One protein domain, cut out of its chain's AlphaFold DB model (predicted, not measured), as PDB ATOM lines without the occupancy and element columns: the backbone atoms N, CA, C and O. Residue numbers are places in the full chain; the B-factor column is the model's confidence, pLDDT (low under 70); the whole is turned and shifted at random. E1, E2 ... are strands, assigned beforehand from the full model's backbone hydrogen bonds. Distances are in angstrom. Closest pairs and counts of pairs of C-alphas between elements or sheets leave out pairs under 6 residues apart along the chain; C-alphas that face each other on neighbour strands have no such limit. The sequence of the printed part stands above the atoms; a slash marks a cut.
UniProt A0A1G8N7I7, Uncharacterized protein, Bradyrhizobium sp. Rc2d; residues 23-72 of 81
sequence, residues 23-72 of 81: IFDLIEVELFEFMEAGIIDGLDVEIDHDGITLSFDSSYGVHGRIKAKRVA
ATOM      1  N   ILE A  23     113.105  93.406  75.985       97.56
ATOM      2  CA  ILE A  23     114.424  94.013  76.170       97.56
ATOM      3  C   ILE A  23     115.178  93.986  74.838       97.56
ATOM      4  O   ILE A  23     115.291  92.937  74.206       97.56
ATOM      5  N   PHE A  24     115.693  95.137  74.408       97.75
ATOM      6  CA  PHE A  24     116.458  95.294  73.171       97.75
ATOM      7  C   PHE A  24     117.845  95.845  73.473       97.75
ATOM      8  O   PHE A  24     117.996  96.691  74.355       97.75
ATOM      9  N   ASP A  25     118.833  95.408  72.689       97.56
ATOM     10  CA  ASP A  25     120.209  95.899  72.784       97.56
ATOM     11  C   ASP A  25     120.741  95.768  74.224       97.56
ATOM     12  O   ASP A  25     121.053  96.749  74.907       97.56
ATOM     13  N   LEU A  26     120.746  94.520  74.698       97.75
ATOM     14  CA  LEU A  26     121.164  94.126  76.038       97.75
ATOM     15  C   LEU A  26     122.619  94.538  76.306       97.75
ATOM     16  O   LEU A  26     123.495  94.302  75.475       97.75
ATOM     17  N   ILE A  27     122.867  95.126  77.474       98.06
ATOM     18  CA  ILE A  27     124.187  95.603  77.905       98.06
ATOM     19  C   ILE A  27     124.747  94.693  78.997       98.06
ATOM     20  O   ILE A  27     125.880  94.234  78.889       98.06
ATOM     21  N   GLU A  28     123.959  94.425  80.036       97.62
ATOM     22  CA  GLU A  28     124.385  93.652  81.206       97.62
ATOM     23  C   GLU A  28     123.205  92.859  81.772       97.62
ATOM     24  O   GLU A  28     122.072  93.342  81.781       97.62
ATOM     25  N   VAL A  29     123.484  91.648  82.254       97.12
ATOM     26  CA  VAL A  29     122.549  90.829  83.029       97.12
ATOM     27  C   VAL A  29     123.279  90.333  84.258       97.12
ATOM     28  O   VAL A  29     124.293  89.647  84.147       97.12
ATOM     29  N   GLU A  30     122.719  90.640  85.413       96.50
ATOM     30  CA  GLU A  30     123.168  90.123  86.690       96.50
ATOM     31  C   GLU A  30     121.927  89.675  87.456       96.50
ATOM     32  O   GLU A  30     121.248  90.480  88.083       96.50
ATOM     33  N   LEU A  31     121.590  88.392  87.329       94.75
ATOM     34  CA  LEU A  31     120.431  87.791  87.980       94.75
ATOM     35  C   LEU A  31     120.878  86.645  88.874       94.75
ATOM     36  O   LEU A  31     121.742  85.844  88.508       94.75
ATOM     37  N   PHE A  32     120.227  86.541  90.020       93.56
ATOM     38  CA  PHE A  32     120.501  85.542  91.036       93.56
ATOM     39  C   PHE A  32     119.216  84.808  91.399       93.56
ATOM     40  O   PHE A  32     118.120  85.369  91.331       93.56
ATOM     41  N   GLU A  33     119.375  83.532  91.759       90.00
ATOM     42  CA  GLU A  33     118.266  82.639  92.120       90.00
ATOM     43  C   GLU A  33     117.150  82.606  91.064       90.00
ATOM     44  O   GLU A  33     115.994  82.371  91.389       90.00
ATOM     45  N   PHE A  34     117.498  82.849  89.796       88.12
ATOM     46  CA  PHE A  34     116.546  82.992  88.701       88.12
ATOM     47  C   PHE A  34     115.840  81.663  88.404       88.12
ATOM     48  O   PHE A  34     116.457  80.711  87.916       88.12
ATOM     49  N   MET A  35     114.543  81.609  88.698       89.25
ATOM     50  CA  MET A  35     113.665  80.467  88.453       89.25
ATOM     51  C   MET A  35     112.664  80.783  87.340       89.25
ATOM     52  O   MET A  35     112.341  81.939  87.086       89.25
ATOM     53  N   GLU A  36     112.129  79.740  86.697       88.31
ATOM     54  CA  GLU A  36     111.099  79.890  85.656       88.31
ATOM     55  C   GLU A  36     109.842  80.608  86.180       88.31
ATOM     56  O   GLU A  36     109.261  81.431  85.476       88.31
ATOM     57  N   ALA A  37     109.461  80.342  87.434       87.38
ATOM     58  CA  ALA A  37     108.378  81.021  88.136       87.38
ATOM     59  C   ALA A  37     108.921  81.716  89.395       87.38
ATOM     60  O   ALA A  37     109.063  81.094  90.450       87.38
ATOM     61  N   GLY A  38     109.240  83.003  89.261       87.88
ATOM     62  CA  GLY A  38     109.618  83.886  90.365       87.88
ATOM     63  C   GLY A  38     108.471  84.804  90.798       87.88
ATOM     64  O   GLY A  38     107.525  85.047  90.049       87.88
ATOM     65  N   ILE A  39     108.572  85.335  92.013       90.31
ATOM     66  CA  ILE A  39     107.701  86.371  92.570       90.31
ATOM     67  C   ILE A  39     108.583  87.573  92.903       90.31
ATOM     68  O   ILE A  39     109.457  87.492  93.769       90.31
ATOM     69  N   ILE A  40     108.346  88.691  92.226       91.69
ATOM     70  CA  ILE A  40     108.992  89.965  92.549       91.69
ATOM     71  C   ILE A  40     108.146  90.729  93.564       91.69
ATOM     72  O   ILE A  40     106.919  90.741  93.461       91.69
ATOM     73  N   ASP A  41     108.806  91.350  94.536       91.50
ATOM     74  CA  ASP A  41     108.183  92.347  95.412       91.50
ATOM     75  C   ASP A  41     108.177  93.719  94.725       91.50
ATOM     76  O   ASP A  41     107.180  94.442  94.748       91.50
ATOM     77  N   GLY A  42     109.270  94.031  94.018       92.75
ATOM     78  CA  GLY A  42     109.478  95.314  93.364       92.75
ATOM     79  C   GLY A  42     110.155  95.205  92.001       92.75
ATOM     80  O   GLY A  42     110.964  94.311  91.740       92.75
ATOM     81  N   LEU A  43     109.814  96.157  91.134       94.94
ATOM     82  CA  LEU A  43     110.522  96.445  89.892       94.94
ATOM     83  C   LEU A  43     110.821  97.942  89.852       94.94
ATOM     84  O   LEU A  43     109.901  98.748  89.690       94.94
ATOM     85  N   ASP A  44     112.097  98.291  89.934       96.62
ATOM     86  CA  ASP A  44     112.567  99.657  89.736       96.62
ATOM     87  C   ASP A  44     113.102  99.838  88.318       96.62
ATOM     88  O   ASP A  44     113.748  98.953  87.747       96.62
ATOM     89  N   VAL A  45     112.822 101.006  87.739       97.00
ATOM     90  CA  VAL A  45     113.277 101.378  86.399       97.00
ATOM     91  C   VAL A  45     114.039 102.688  86.482       97.00
ATOM     92  O   VAL A  45     113.461 103.743  86.741       97.00
ATOM     93  N   GLU A  46     115.333 102.625  86.200       97.94
ATOM     94  CA  GLU A  46     116.203 103.792  86.114       97.94
ATOM     95  C   GLU A  46     116.583 104.045  84.657       97.94
ATOM     96  O   GLU A  46     116.907 103.118  83.913       97.94
ATOM     97  N   ILE A  47     116.544 105.311  84.239       97.50
ATOM     98  CA  ILE A  47     116.916 105.729  82.886       97.50
ATOM     99  C   ILE A  47     118.060 106.729  83.004       97.50
ATOM    100  O   ILE A  47     117.910 107.788  83.616       97.50
ATOM    101  N   ASP A  48     119.194 106.398  82.396       96.00
ATOM    102  CA  ASP A  48     120.389 107.229  82.353       96.00
ATOM    103  C   ASP A  48     120.893 107.403  80.905       96.00
ATOM    104  O   ASP A  48     120.265 106.983  79.933       96.00
ATOM    105  N   HIS A  49     122.028 108.085  80.746       95.88
ATOM    106  CA  HIS A  49     122.653 108.302  79.439       95.88
ATOM    107  C   HIS A  49     123.187 107.011  78.787       95.88
ATOM    108  O   HIS A  49     123.355 106.956  77.568       95.88
ATOM    109  N   ASP A  50     123.442 105.977  79.585       93.69
ATOM    110  CA  ASP A  50     123.978 104.691  79.157       93.69
ATOM    111  C   ASP A  50     122.877 103.675  78.830       93.69
ATOM    112  O   ASP A  50     123.156 102.691  78.136       93.69
ATOM    113  N   GLY A  51     121.636 103.900  79.264       97.12
ATOM    114  CA  GLY A  51     120.476 103.092  78.913       97.12
ATOM    115  C   GLY A  51     119.409 103.051  80.006       97.12
ATOM    116  O   GLY A  51     119.166 104.020  80.718       97.12
ATOM    117  N   ILE A  52     118.747 101.903  80.097       98.50
ATOM    118  CA  ILE A  52     117.673 101.601  81.037       98.50
ATOM    119  C   ILE A  52     118.135 100.437  81.909       98.50
ATOM    120  O   ILE A  52     118.514  99.390  81.374       98.50
ATOM    121  N   THR A  53     118.083 100.616  83.223       98.38
ATOM    122  CA  THR A  53     118.345  99.566  84.211       98.38
ATOM    123  C   THR A  53     117.023  99.144  84.839       98.38
ATOM    124  O   THR A  53     116.301  99.967  85.395       98.38
ATOM    125  N   LEU A  54     116.706  97.858  84.719       97.56
ATOM    126  CA  LEU A  54     115.612  97.193  85.416       97.56
ATOM    127  C   LEU A  54     116.200  96.497  86.638       97.56
ATOM    128  O   LEU A  54     117.066  95.639  86.465       97.56
ATOM    129  N   SER A  55     115.734  96.839  87.833       97.44
ATOM    130  CA  SER A  55     116.163  96.208  89.083       97.44
ATOM    131  C   SER A  55     114.998  95.432  89.684       97.44
ATOM    132  O   SER A  55     113.902  95.968  89.833       97.44
ATOM    133  N   PHE A  56     115.237  94.163  89.998       95.62
ATOM    134  CA  PHE A  56     114.245  93.236  90.527       95.62
ATOM    135  C   PHE A  56     114.530  92.992  92.005       95.62
ATOM    136  O   PHE A  56     115.596  92.464  92.345       95.62
ATOM    137  N   ASP A  57     113.572  93.347  92.858       93.62
ATOM    138  CA  ASP A  57     113.578  92.951  94.263       93.62
ATOM    139  C   ASP A  57     112.755  91.672  94.427       93.62
ATOM    140  O   ASP A  57     111.581  91.608  94.040       93.62
ATOM    141  N   SER A  58     113.387  90.620  94.945       87.69
ATOM    142  CA  SER A  58     112.764  89.305  95.047       87.69
ATOM    143  C   SER A  58     111.893  89.203  96.288       87.69
ATOM    144  O   SER A  58     112.382  89.359  97.405       87.69
ATOM    145  N   SER A  59     110.666  88.727  96.106       88.88
ATOM    146  CA  SER A  59     110.007  87.951  97.157       88.88
ATOM    147  C   SER A  59     110.467  86.485  97.095       88.88
ATOM    148  O   SER A  59     110.715  85.855  98.124       88.88
ATOM    149  N   TYR A  60     110.630  85.945  95.878       89.50
ATOM    150  CA  TYR A  60     111.108  84.587  95.620       89.50
ATOM    151  C   TYR A  60     111.648  84.427  94.188       89.50
ATOM    152  O   TYR A  60     110.997  84.833  93.232       89.50
ATOM    153  N   GLY A  61     112.791  83.762  94.003       86.81
ATOM    154  CA  GLY A  61     113.158  83.173  92.706       86.81
ATOM    155  C   GLY A  61     113.558  84.136  91.574       86.81
ATOM    156  O   GLY A  61     113.562  83.711  90.418       86.81
ATOM    157  N   VAL A  62     113.863  85.411  91.864       89.19
ATOM    158  CA  VAL A  62     114.559  86.344  90.948       89.19
ATOM    159  C   VAL A  62     114.946  87.649  91.654       89.19
ATOM    160  O   VAL A  62     114.074  88.430  92.020       89.19
ATOM    161  N   HIS A  63     116.244  87.931  91.785       94.25
ATOM    162  CA  HIS A  63     116.751  89.260  92.160       94.25
ATOM    163  C   HIS A  63     117.934  89.679  91.286       94.25
ATOM    164  O   HIS A  63     118.572  88.843  90.642       94.25
ATOM    165  N   GLY A  64     118.238  90.977  91.283       95.75
ATOM    166  CA  GLY A  64     119.365  91.553  90.551       95.75
ATOM    167  C   GLY A  64     118.905  92.579  89.523       95.75
ATOM    168  O   GLY A  64     117.919  93.280  89.745       95.75
ATOM    169  N   ARG A  65     119.620  92.706  88.405       97.19
ATOM    170  CA  ARG A  65     119.361  93.753  87.416       97.19
ATOM    171  C   ARG A  65     119.637  93.347  85.975       97.19
ATOM    172  O   ARG A  65     120.470  92.491  85.679       97.19
ATOM    173  N   ILE A  66     118.966  94.041  85.064       97.56
ATOM    174  CA  ILE A  66     119.223  93.996  83.626       97.56
ATOM    175  C   ILE A  66     119.437  95.422  83.122       97.56
ATOM    176  O   ILE A  66     118.583  96.279  83.340       97.56
ATOM    177  N   LYS A  67     120.535  95.672  82.401       98.50
ATOM    178  CA  LYS A  67     120.781  96.943  81.703       98.50
ATOM    179  C   LYS A  67     120.655  96.755  80.194       98.50
ATOM    180  O   LYS A  67     121.204  95.808  79.633       98.50
ATOM    181  N   ALA A  68     119.956  97.664  79.521       98.56
ATOM    182  CA  ALA A  68     119.709  97.610  78.079       98.56
ATOM    183  C   ALA A  68     119.590  99.015  77.473       98.56
ATOM    184  O   ALA A  68     119.317  99.972  78.192       98.56
ATOM    185  N   LYS A  69     119.754  99.179  76.153       98.19
ATOM    186  CA  LYS A  69     119.528 100.501  75.526       98.19
ATOM    187  C   LYS A  69     118.049 100.845  75.401       98.19
ATOM    188  O   LYS A  69     117.704 102.025  75.389       98.19
ATOM    189  N   ARG A  70     117.177  99.840  75.282       97.62
ATOM    190  CA  ARG A  70     115.737 100.054  75.112       97.62
ATOM    191  C   ARG A  70     114.921  98.918  75.721       97.62
ATOM    192  O   ARG A  70     115.232  97.745  75.542       97.62
ATOM    193  N   VAL A  71     113.823  99.287  76.372       97.56
ATOM    194  CA  VAL A  71     112.828  98.373  76.935       97.56
ATOM    195  C   VAL A  71     111.453  98.818  76.450       97.56
ATOM    196  O   VAL A  71     111.147 100.010  76.459       97.56
ATOM    197  N   ALA A  72     110.636  97.873  75.994       97.50
ATOM    198  CA  ALA A  72     109.222  98.095  75.714       97.50
ATOM    199  C   ALA A  72     108.374  97.386  76.771       97.50
ATOM    200  O   ALA A  72     108.681  96.257  77.151       97.50
TER     201      ALA A  72
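What this domain is: This is residues 23 to 72 of the 81 residues of an uncharacterized protein of Bradyrhizobium sp. Rc2d (UniProt A0A1G8N7I7). One elongated, twisted slab of four antiparallel strands, in the order E1 - E4 - E3 - E2, makes the body; at one end E1 and E4 bend together, E1 by 110 degrees at residue 26, while E4 bends by 107 degrees at residue 69. The 50 printed residues hold four named strands, E1 to E4 along the chain, and no named helix: all strand. The whole is compact, radius of gyration of the C-alphas 10.9 A, spanning 31 by 17 by 16 A.

Where its parts are: E1, residues 23 to 32, measures 18.2 A from C-alpha 23 at (114.424, 94.013, 76.170). E4, residues 63 to 72, measures 20.1 A to C-alpha 72 at (109.222, 98.095, 75.714). E3 is residues 52 to 60, 23.4 A; E2 is residues 39 to 47, 23.5 A.

How they stand to each other: Edge strand E1 is antiparallel to E4 at 177 degrees, with N 30 and O 65 within hydrogen-bond range at 2.9 A. Hairpin E3 and E4 stands at 145 degrees, N 54 to O 66 2.8 A. Hairpin E2 and E3 stands at 165 degrees, N 44 to O 55 2.9 A. E2, E3 and E4 form a meander, each strand the antiparallel neighbour of the one before; with E1, neighbour of E4, a Greek key. E1 and E2 are apart.

The domain as a whole: The farthest C-alphas, Ala 37 and His 49, are 32.0 A apart. The printed part has no cut and no long link. No printed residue is under 70 in pLDDT.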